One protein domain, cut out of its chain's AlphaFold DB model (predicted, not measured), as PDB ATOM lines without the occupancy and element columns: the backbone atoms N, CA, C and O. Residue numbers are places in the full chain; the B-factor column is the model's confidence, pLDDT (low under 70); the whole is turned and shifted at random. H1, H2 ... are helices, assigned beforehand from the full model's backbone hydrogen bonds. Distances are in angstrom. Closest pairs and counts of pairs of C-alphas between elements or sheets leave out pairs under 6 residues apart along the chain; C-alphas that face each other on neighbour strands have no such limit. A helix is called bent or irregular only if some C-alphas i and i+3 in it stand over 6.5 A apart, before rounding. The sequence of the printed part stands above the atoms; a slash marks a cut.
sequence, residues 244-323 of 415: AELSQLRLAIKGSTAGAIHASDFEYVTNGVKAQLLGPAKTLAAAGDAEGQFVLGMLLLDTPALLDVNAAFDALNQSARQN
ATOM      1  N   ALA A 244     200.033 204.229 169.187       78.81
ATOM      2  CA  ALA A 244     200.223 202.836 169.593       78.81
ATOM      3  C   ALA A 244     200.599 202.729 171.084       78.81
ATOM      4  O   ALA A 244     200.114 201.844 171.785       78.81
ATOM      5  N   GLU A 245     201.386 203.684 171.582       80.56
ATOM      6  CA  GLU A 245     201.802 203.784 172.983       80.56
ATOM      7  C   GLU A 245     200.619 204.069 173.917       80.56
ATOM      8  O   GLU A 245     200.488 203.418 174.953       80.56
ATOM      9  N   LEU A 246     199.713 204.984 173.543       84.62
ATOM     10  CA  LEU A 246     198.521 205.274 174.347       84.62
ATOM     11  C   LEU A 246     197.571 204.073 174.372       84.62
ATOM     12  O   LEU A 246     197.014 203.729 175.412       84.62
ATOM     13  N   SER A 247     197.435 203.382 173.238       82.31
ATOM     14  CA  SER A 247     196.644 202.153 173.152       82.31
ATOM     15  C   SER A 247     197.214 201.050 174.052       82.31
ATOM     16  O   SER A 247     196.453 200.366 174.734       82.31
ATOM     17  N   GLN A 248     198.541 200.907 174.110       81.25
ATOM     18  CA  GLN A 248     199.211 199.968 175.014       81.25
ATOM     19  C   GLN A 248     199.007 200.333 176.486       81.25
ATOM     20  O   GLN A 248     198.688 199.447 177.276       81.25
ATOM     21  N   LEU A 249     199.135 201.614 176.856       84.81
ATOM     22  CA  LEU A 249     198.861 202.061 178.225       84.81
ATOM     23  C   LEU A 249     197.424 201.750 178.641       84.81
ATOM     24  O   LEU A 249     197.206 201.164 179.699       84.81
ATOM     25  N   ARG A 250     196.447 202.096 177.798       86.31
ATOM     26  CA  ARG A 250     195.030 201.826 178.062       86.31
ATOM     27  C   ARG A 250     194.768 200.328 178.212       86.31
ATOM     28  O   ARG A 250     194.153 199.903 179.186       86.31
ATOM     29  N   LEU A 251     195.308 199.508 177.314       77.62
ATOM     30  CA  LEU A 251     195.162 198.058 177.410       77.62
ATOM     31  C   LEU A 251     195.780 197.502 178.703       77.62
ATOM     32  O   LEU A 251     195.162 196.669 179.358       77.62
ATOM     33  N   ALA A 252     196.963 197.976 179.090       74.75
ATOM     34  CA  ALA A 252     197.660 197.489 180.276       74.75
ATOM     35  C   ALA A 252     197.022 197.943 181.597       74.75
ATOM     36  O   ALA A 252     197.068 197.204 182.577       74.75
ATOM     37  N   ILE A 253     196.450 199.149 181.634       74.38
ATOM     38  CA  ILE A 253     195.894 199.732 182.860       74.38
ATOM     39  C   ILE A 253     194.443 199.302 183.076       74.38
ATOM     40  O   ILE A 253     194.082 198.935 184.187       74.38
ATOM     41  N   LYS A 254     193.618 199.296 182.024       82.94
ATOM     42  CA  LYS A 254     192.172 199.043 182.150       82.94
ATOM     43  C   LYS A 254     191.631 197.908 181.279       82.94
ATOM     44  O   LYS A 254     190.423 197.703 181.213       82.94
ATOM     45  N   GLY A 255     192.498 197.182 180.571       71.25
ATOM     46  CA  GLY A 255     192.098 196.024 179.761       71.25
ATOM     47  C   GLY A 255     191.373 196.361 178.453       71.25
ATOM     48  O   GLY A 255     190.858 195.461 177.797       71.25
ATOM     49  N   SER A 256     191.332 197.633 178.047       71.69
ATOM     50  CA  SER A 256     190.678 198.090 176.814       71.69
ATOM     51  C   SER A 256     191.414 199.283 176.219       71.69
ATOM     52  O   SER A 256     191.887 200.140 176.955       71.69
ATOM     53  N   THR A 257     191.474 199.375 174.890       75.94
ATOM     54  CA  THR A 257     192.045 200.529 174.169       75.94
ATOM     55  C   THR A 257     191.056 201.695 174.019       75.94
ATOM     56  O   THR A 257     191.458 202.816 173.685       75.94
ATOM     57  N   ALA A 258     189.765 201.453 174.272       73.56
ATOM     58  CA  ALA A 258     188.685 202.423 174.112       73.56
ATOM     59  C   ALA A 258     188.411 203.208 175.402       73.56
ATOM     60  O   ALA A 258     188.395 202.635 176.489       73.56
ATOM     61  N   GLY A 259     188.134 204.511 175.276       82.62
ATOM     62  CA  GLY A 259     187.854 205.429 176.392       82.62
ATOM     63  C   GLY A 259     189.107 205.882 177.153       82.62
ATOM     64  O   GLY A 259     190.187 205.332 176.952       82.62
ATOM     65  N   ALA A 260     188.957 206.833 178.071       87.06
ATOM     66  CA  ALA A 260     190.050 207.379 178.882       87.06
ATOM     67  C   ALA A 260     190.405 206.480 180.088       87.06
ATOM     68  O   ALA A 260     189.578 205.671 180.512       87.06
ATOM     69  N   ILE A 261     191.632 206.582 180.602       86.94
ATOM     70  CA  ILE A 261     192.098 205.925 181.833       86.94
ATOM     71  C   ILE A 261     191.649 206.724 183.053       86.94
ATOM     72  O   ILE A 261     191.948 207.913 183.180       86.94
ATOM     73  N   HIS A 262     191.007 206.058 183.998       88.56
ATOM     74  CA  HIS A 262     190.576 206.653 185.253       88.56
ATOM     75  C   HIS A 262     191.508 206.307 186.412       88.56
ATOM     76  O   HIS A 262     192.257 205.333 186.373       88.56
ATOM     77  N   ALA A 263     191.460 207.099 187.487       81.19
ATOM     78  CA  ALA A 263     192.275 206.832 188.678       81.19
ATOM     79  C   ALA A 263     191.968 205.457 189.308       81.19
ATOM     80  O   ALA A 263     192.879 204.795 189.799       81.19
ATOM     81  N   SER A 264     190.705 205.021 189.257       77.94
ATOM     82  CA  SER A 264     190.262 203.699 189.720       77.94
ATOM     83  C   SER A 264     190.866 202.547 188.920       77.94
ATOM     84  O   SER A 264     191.021 201.454 189.452       77.94
ATOM     85  N   ASP A 265     191.255 202.777 187.665       79.44
ATOM     86  CA  ASP A 265     191.797 201.709 186.823       79.44
ATOM     87  C   ASP A 265     193.154 201.214 187.352       79.44
ATOM     88  O   ASP A 265     193.510 200.056 187.170       79.44
ATOM     89  N   PHE A 266     193.888 202.057 188.086       75.69
ATOM     90  CA  PHE A 266     195.163 201.697 188.714       75.69
ATOM     91  C   PHE A 266     195.021 200.810 189.954       75.69
ATOM     92  O   PHE A 266     196.020 200.210 190.368       75.69
ATOM     93  N   GLU A 267     193.824 200.719 190.543       64.69
ATOM     94  CA  GLU A 267     193.560 199.959 191.775       64.69
ATOM     95  C   GLU A 267     193.914 198.475 191.602       64.69
ATOM     96  O   GLU A 267     194.431 197.836 192.517       64.69
ATOM     97  N   TYR A 268     193.741 197.955 190.384       54.06
ATOM     98  CA  TYR A 268     193.976 196.551 190.044       54.06
ATOM     99  C   TYR A 268     195.294 196.307 189.291       54.06
ATOM    100  O   TYR A 268     195.615 195.166 188.951       54.06
ATOM    101  N   VAL A 269     196.089 197.356 189.046       61.44
ATOM    102  CA  VAL A 269     197.377 197.245 188.346       61.44
ATOM    103  C   VAL A 269     198.491 197.014 189.364       61.44
ATOM    104  O   VAL A 269     198.716 197.812 190.274       61.44
ATOM    105  N   THR A 270     199.238 195.922 189.207       70.75
ATOM    106  CA  THR A 270     200.333 195.588 190.131       70.75
ATOM    107  C   THR A 270     201.492 196.582 190.018       70.75
ATOM    108  O   THR A 270     201.766 197.114 188.943       70.75
ATOM    109  N   ASN A 271     202.251 196.784 191.101       65.75
ATOM    110  CA  ASN A 271     203.433 197.661 191.090       65.75
ATOM    111  C   ASN A 271     204.491 197.246 190.050       65.75
ATOM    112  O   ASN A 271     205.190 198.100 189.511       65.75
ATOM    113  N   GLY A 272     204.597 195.945 189.752       65.06
ATOM    114  CA  GLY A 272     205.489 195.436 188.706       65.06
ATOM    115  C   GLY A 272     205.060 195.890 187.311       65.06
ATOM    116  O   GLY A 272     205.891 196.366 186.542       65.06
ATOM    117  N   VAL A 273     203.757 195.824 187.016       71.00
ATOM    118  CA  VAL A 273     203.198 196.347 185.761       71.00
ATOM    119  C   VAL A 273     203.326 197.871 185.724       71.00
ATOM    120  O   VAL A 273     203.856 198.404 184.757       71.00
ATOM    121  N   LYS A 274     202.969 198.580 186.805       77.31
ATOM    122  CA  LYS A 274     203.138 200.041 186.928       77.31
ATOM    123  C   LYS A 274     204.571 200.494 186.604       77.31
ATOM    124  O   LYS A 274     204.758 201.455 185.861       77.31
ATOM    125  N   ALA A 275     205.586 199.767 187.076       77.62
ATOM    126  CA  ALA A 275     206.988 200.057 186.765       77.62
ATOM    127  C   ALA A 275     207.332 199.933 185.274       77.62
ATOM    128  O   ALA A 275     208.065 200.770 184.747       77.62
ATOM    129  N   GLN A 276     206.777 198.940 184.578       80.94
ATOM    130  CA  GLN A 276     206.989 198.756 183.138       80.94
ATOM    131  C   GLN A 276     206.301 199.847 182.304       80.94
ATOM    132  O   GLN A 276     206.790 200.215 181.237       80.94
ATOM    133  N   LEU A 277     205.204 200.417 182.812       86.81
ATOM    134  CA  LEU A 277     204.447 201.478 182.142       86.81
ATOM    135  C   LEU A 277     205.113 202.859 182.226       86.81
ATOM    136  O   LEU A 277     204.723 203.767 181.491       86.81
ATOM    137  N   LEU A 278     206.141 203.027 183.066       89.94
ATOM    138  CA  LEU A 278     206.805 204.318 183.263       89.94
ATOM    139  C   LEU A 278     207.426 204.874 181.971       89.94
ATOM    140  O   LEU A 278     207.322 206.070 181.708       89.94
ATOM    141  N   GLY A 279     208.083 204.028 181.173       90.12
ATOM    142  CA  GLY A 279     208.717 204.437 179.913       90.12
ATOM    143  C   GLY A 279     207.706 204.970 178.887       90.12
ATOM    144  O   GLY A 279     207.835 206.121 178.453       90.12
ATOM    145  N   PRO A 280     206.667 204.186 178.539       88.81
ATOM    146  CA  PRO A 280     205.581 204.643 177.673       88.81
ATOM    147  C   PRO A 280     204.883 205.907 178.195       88.81
ATOM    148  O   PRO A 280     204.675 206.852 177.436       88.81
ATOM    149  N   ALA A 281     204.601 205.980 179.502       93.25
ATOM    150  CA  ALA A 281     203.976 207.154 180.112       93.25
ATOM    151  C   ALA A 281     204.846 208.416 179.996       93.25
ATOM    152  O   ALA A 281     204.335 209.479 179.650       93.25
ATOM    153  N   LYS A 282     206.167 208.313 180.209       93.88
ATOM    154  CA  LYS A 282     207.105 209.432 180.003       93.88
ATOM    155  C   LYS A 282     207.134 209.908 178.554       93.88
ATOM    156  O   LYS A 282     207.180 211.112 178.319       93.88
ATOM    157  N   THR A 283     207.100 208.978 177.605       91.62
ATOM    158  CA  THR A 283     207.137 209.290 176.168       91.62
ATOM    159  C   THR A 283     205.903 210.085 175.756       91.62
ATOM    160  O   THR A 283     206.022 211.172 175.195       91.62
ATOM    161  N   LEU A 284     204.716 209.607 176.137       92.25
ATOM    162  CA  LEU A 284     203.456 210.306 175.880       92.25
ATOM    163  C   LEU A 284     203.382 211.650 176.602       92.25
ATOM    164  O   LEU A 284     202.966 212.648 176.013       92.25
ATOM    165  N   ALA A 285     203.839 211.706 177.855       93.38
ATOM    166  CA  ALA A 285     203.844 212.945 178.615       93.38
ATOM    167  C   ALA A 285     204.742 214.018 177.980       93.38
ATOM    168  O   ALA A 285     204.334 215.176 177.879       93.38
ATOM    169  N   ALA A 286     205.930 213.627 177.503       92.19
ATOM    170  CA  ALA A 286     206.847 214.503 176.776       92.19
ATOM    171  C   ALA A 286     206.283 214.950 175.417       92.19
ATOM    172  O   ALA A 286     206.560 216.064 174.977       92.19
ATOM    173  N   ALA A 287     205.449 214.121 174.784       91.75
ATOM    174  CA  ALA A 287     204.703 214.480 173.580       91.75
ATOM    175  C   ALA A 287     203.508 215.420 173.851       91.75
ATOM    176  O   ALA A 287     202.833 215.838 172.911       91.75
ATOM    177  N   GLY A 288     203.248 215.772 175.115       91.88
ATOM    178  CA  GLY A 288     202.161 216.667 175.509       91.88
ATOM    179  C   GLY A 288     200.802 215.981 175.671       91.88
ATOM    180  O   GLY A 288     199.808 216.678 175.854       91.88
ATOM    181  N   ASP A 289     200.732 214.649 175.621       95.06
ATOM    182  CA  ASP A 289     199.469 213.916 175.725       95.06
ATOM    183  C   ASP A 289     198.887 213.995 177.146       95.06
ATOM    184  O   ASP A 289     199.533 213.608 178.124       95.06
ATOM    185  N   ALA A 290     197.656 214.500 177.272       94.94
ATOM    186  CA  ALA A 290     197.021 214.742 178.567       94.94
ATOM    187  C   ALA A 290     196.814 213.456 179.386       94.94
ATOM    188  O   ALA A 290     196.982 213.467 180.607       94.94
ATOM    189  N   GLU A 291     196.463 212.348 178.736       95.38
ATOM    190  CA  GLU A 291     196.225 211.065 179.399       95.38
ATOM    191  C   GLU A 291     197.550 210.404 179.797       95.38
ATOM    192  O   GLU A 291     197.684 209.932 180.923       95.38
ATOM    193  N   GLY A 292     198.576 210.472 178.948       95.88
ATOM    194  CA  GLY A 292     199.940 210.058 179.275       95.88
ATOM    195  C   GLY A 292     200.538 210.837 180.451       95.88
ATOM    196  O   GLY A 292     201.144 210.240 181.340       95.88
ATOM    197  N   GLN A 293     200.311 212.153 180.514       98.06
ATOM    198  CA  GLN A 293     200.688 212.993 181.659       98.06
ATOM    199  C   GLN A 293     199.948 212.588 182.941       98.06
ATOM    200  O   GLN A 293     200.559 212.523 184.009       98.06
ATOM    201  N   PHE A 294     198.650 212.277 182.846       97.94
ATOM    202  CA  PHE A 294     197.880 211.766 183.979       97.94
ATOM    203  C   PHE A 294     198.435 210.426 184.472       97.94
ATOM    204  O   PHE A 294     198.719 210.281 185.662       97.94
ATOM    205  N   VAL A 295     198.653 209.475 183.558       96.50
ATOM    206  CA  VAL A 295     199.213 208.157 183.872       96.50
ATOM    207  C   VAL A 295     200.582 208.299 184.525       96.50
ATOM    208  O   VAL A 295     200.813 207.699 185.570       96.50
ATOM    209  N   LEU A 296     201.473 209.124 183.968       97.25
ATOM    210  CA  LEU A 296     202.784 209.391 184.561       97.25
ATOM    211  C   LEU A 296     202.647 209.910 185.997       97.25
ATOM    212  O   LEU A 296     203.315 209.406 186.898       97.25
ATOM    213  N   GLY A 297     201.750 210.872 186.218       95.38
ATOM    214  CA  GLY A 297     201.449 211.402 187.542       95.38
ATOM    215  C   GLY A 297     200.989 210.328 188.530       95.38
ATOM    216  O   GLY A 297     201.505 210.253 189.642       95.38
ATOM    217  N   MET A 298     200.068 209.459 188.113       95.38
ATOM    218  CA  MET A 298     199.574 208.351 188.937       95.38
ATOM    219  C   MET A 298     200.670 207.330 189.254       95.38
ATOM    220  O   MET A 298     200.830 206.951 190.413       95.38
ATOM    221  N   LEU A 299     201.473 206.924 188.266       91.06
ATOM    222  CA  LEU A 299     202.570 205.971 188.464       91.06
ATOM    223  C   LEU A 299     203.586 206.472 189.498       91.06
ATOM    224  O   LEU A 299     204.028 205.694 190.343       91.06
ATOM    225  N   LEU A 300     203.917 207.764 189.451       91.06
ATOM    226  CA  LEU A 300     204.855 208.413 190.368       91.06
ATOM    227  C   LEU A 300     204.279 208.652 191.775       91.06
ATOM    228  O   LEU A 300     205.054 208.897 192.692       91.06
ATOM    229  N   LEU A 301     202.957 208.592 191.974       86.38
ATOM    230  CA  LEU A 301     202.336 208.687 193.307       86.38
ATOM    231  C   LEU A 301     202.052 207.324 193.930       86.38
ATOM    232  O   LEU A 301     202.182 207.166 195.142       86.38
ATOM    233  N   ASP A 302     201.634 206.366 193.108       80.75
ATOM    234  CA  ASP A 302     201.018 205.118 193.559       80.75
ATOM    235  C   ASP A 302     201.967 203.911 193.480       80.75
ATOM    236  O   ASP A 302     201.639 202.813 193.925       80.75
ATOM    237  N   THR A 303     203.179 204.100 192.942       82.00
ATOM    238  CA  THR A 303     204.204 203.048 192.873       82.00
ATOM    239  C   THR A 303     205.349 203.372 193.834       82.00
ATOM    240  O   THR A 303     206.169 204.235 193.520       82.00
ATOM    241  N   PRO A 304     205.495 202.666 194.973       81.50
ATOM    242  CA  PRO A 304     206.499 203.000 195.991       81.50
ATOM    243  C   PRO A 304     207.938 203.086 195.467       81.50
ATOM    244  O   PRO A 304     208.709 203.929 195.911       81.50
ATOM    245  N   ALA A 305     208.299 202.240 194.498       77.75
ATOM    246  CA  ALA A 305     209.634 202.230 193.898       77.75
ATOM    247  C   ALA A 305     209.909 203.425 192.963       77.75
ATOM    248  O   ALA A 305     211.061 203.669 192.619       77.75
ATOM    249  N   LEU A 306     208.866 204.139 192.531       80.56
ATOM    250  CA  LEU A 306     208.943 205.270 191.604       80.56
ATOM    251  C   LEU A 306     208.535 206.590 192.262       80.56
ATOM    252  O   LEU A 306     208.371 207.580 191.554       80.56
ATOM    253  N   LEU A 307     208.300 206.584 193.578       88.06
ATOM    254  CA  LEU A 307     207.654 207.684 194.274       88.06
ATOM    255  C   LEU A 307     208.422 208.998 194.076       88.06
ATOM    256  O   LEU A 307     209.508 209.176 194.622       88.06
ATOM    257  N   ASP A 308     207.815 209.932 193.348       89.88
ATOM    258  CA  ASP A 308     208.314 211.293 193.158       89.88
ATOM    259  C   ASP A 308     207.132 212.262 193.127       89.88
ATOM    260  O   ASP A 308     206.468 212.471 192.110       89.88
ATOM    261  N   VAL A 309     206.859 212.866 194.283       87.75
ATOM    262  CA  VAL A 309     205.700 213.743 194.478       87.75
ATOM    263  C   VAL A 309     205.810 215.033 193.661       87.75
ATOM    264  O   VAL A 309     204.784 215.585 193.265       87.75
ATOM    265  N   ASN A 310     207.021 215.531 193.398       92.25
ATOM    266  CA  ASN A 310     207.201 216.774 192.648       92.25
ATOM    267  C   ASN A 310     207.011 216.533 191.153       92.25
ATOM    268  O   ASN A 310     206.209 217.225 190.529       92.25
ATOM    269  N   ALA A 311     207.651 215.498 190.609       92.94
ATOM    270  CA  ALA A 311     207.448 215.120 189.216       92.94
ATOM    271  C   ALA A 311     205.993 214.696 188.951       92.94
ATOM    272  O   ALA A 311     205.422 215.052 187.917       92.94
ATOM    273  N   ALA A 312     205.352 214.008 189.903       94.00
ATOM    274  CA  ALA A 312     203.930 213.703 189.818       94.00
ATOM    275  C   ALA A 312     203.058 214.961 189.796       94.00
ATOM    276  O   ALA A 312     202.128 215.054 188.995       94.00
ATOM    277  N   PHE A 313     203.351 215.932 190.667       96.50
ATOM    278  CA  PHE A 313     202.633 217.203 190.710       96.50
ATOM    279  C   PHE A 313     202.722 217.934 189.368       96.50
ATOM    280  O   PHE A 313     201.704 218.404 188.862       96.50
ATOM    281  N   ASP A 314     203.911 217.992 188.768       96.19
ATOM    282  CA  ASP A 314     204.118 218.656 187.482       96.19
ATOM    283  C   ASP A 314     203.362 217.954 186.349       96.19
ATOM    284  O   ASP A 314     202.672 218.620 185.572       96.19
ATOM    285  N   ALA A 315     203.424 216.622 186.288       96.62
ATOM    286  CA  ALA A 315     202.703 215.829 185.294       96.62
ATOM    287  C   ALA A 315     201.176 215.989 185.432       96.62
ATOM    288  O   ALA A 315     200.485 216.283 184.454       96.62
ATOM    289  N   LEU A 316     200.643 215.893 186.655       97.31
ATOM    290  CA  LEU A 316     199.216 216.094 186.920       97.31
ATOM    291  C   LEU A 316     198.772 217.529 186.628       97.31
ATOM    292  O   LEU A 316     197.685 217.723 186.093       97.31
ATOM    293  N   ASN A 317     199.593 218.540 186.924       97.56
ATOM    294  CA  ASN A 317     199.294 219.935 186.594       97.56
ATOM    295  C   ASN A 317     199.241 220.176 185.081       97.56
ATOM    296  O   ASN A 317     198.356 220.895 184.615       97.56
ATOM    297  N   GLN A 318     200.138 219.564 184.305       97.06
ATOM    298  CA  GLN A 318     200.077 219.634 182.843       97.06
ATOM    299  C   GLN A 318     198.791 218.979 182.318       97.06
ATOM    300  O   GLN A 318     198.039 219.627 181.592       97.06
ATOM    301  N   SER A 319     198.466 217.768 182.781       98.06
ATOM    302  CA  SER A 319     197.249 217.048 182.378       98.06
ATOM    303  C   SER A 319     195.959 217.785 182.776       98.06
ATOM    304  O   SER A 319     195.046 217.975 181.971       98.06
ATOM    305  N   ALA A 320     195.896 218.300 184.006       97.44
ATOM    306  CA  ALA A 320     194.740 219.018 184.540       97.44
ATOM    307  C   ALA A 320     194.428 220.310 183.764       97.44
ATOM    308  O   ALA A 320     193.254 220.653 183.574       97.44
ATOM    309  N   ARG A 321     195.464 221.023 183.295       97.31
ATOM    310  CA  ARG A 321     195.328 222.219 182.440       97.31
ATOM    311  C   ARG A 321     194.770 221.896 181.058       97.31
ATOM    312  O   ARG A 321     194.138 222.762 180.463       97.31
ATOM    313  N   GLN A 322     194.941 220.661 180.597       96.75
ATOM    314  CA  GLN A 322     194.321 220.133 179.379       96.75
ATOM    315  C   GLN A 322     192.902 219.595 179.618       96.75
ATOM    316  O   GLN A 322     192.344 218.897 178.778       96.75
ATOM    317  N   ASN A 323     192.301 219.942 180.759       95.88
ATOM    318  CA  ASN A 323     190.945 219.578 181.141       95.88
ATOM    319  C   ASN A 323     190.723 218.076 181.397       95.88
ATOM    320  O   ASN A 323     189.618 217.583 181.213       95.88
TER     321      ASN A 323
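AT A GLANCE: This is residues 244 to 323 of the 415 residues of a protein of Rhodoblastus acidophilus (UniProt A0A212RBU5). H4 is the core helix; H3 and H5 pack on it, folding back and forth, and H1, with short H2 at its end, packs on H3. The printed part has 80 residues with five named helices, H1 to H5, and no named strand: all helix. It is compact, radius of gyration of the C-alphas 11.1 A, spanning 28 by 26 by 20 A.

HOW THE PARTS SIT: H1, residues 244 to 254, touches H2, residues 263 to 268; the closest C-alphas, Lys 254 and Asp 265, are 5.4 A apart. H1 touches H3, residues 271 to 286, closest at C-alphas Glu 245 and Pro 280, 6.1 A. H3 and H4, residues 290 to 302, form a hairpin, closest at C-alphas Ala 285 and Gln 293, 4.4 A. H4 and H5, residues 309 to 321, form another, at a shallow tilt of 26 degrees, closest at C-alphas Gly 297 and Ala 312, 4.1 A. Every O i to N i+4 pair is within hydrogen-bond range in H1, H4 and H5, 10 of 12 in H3, and 0 of 2 in H2, where 2 of 3 O i to N i+3 pairs are.

IN THESE COORDINATES: C-alpha 244 begins H1 at (200.223, 202.836, 169.593); C-alpha 321 ends H5 at (195.328, 222.219, 182.440). H3, 22.4 A long, has a kink of 40 degrees near residue 279 and is only just irregular: C-alphas 276 and 279 are 6.8 A apart.

THE WHOLE: The printed part has no cut and no long link. Residues 267 to 269 and 271 to 272 have pLDDT under 70.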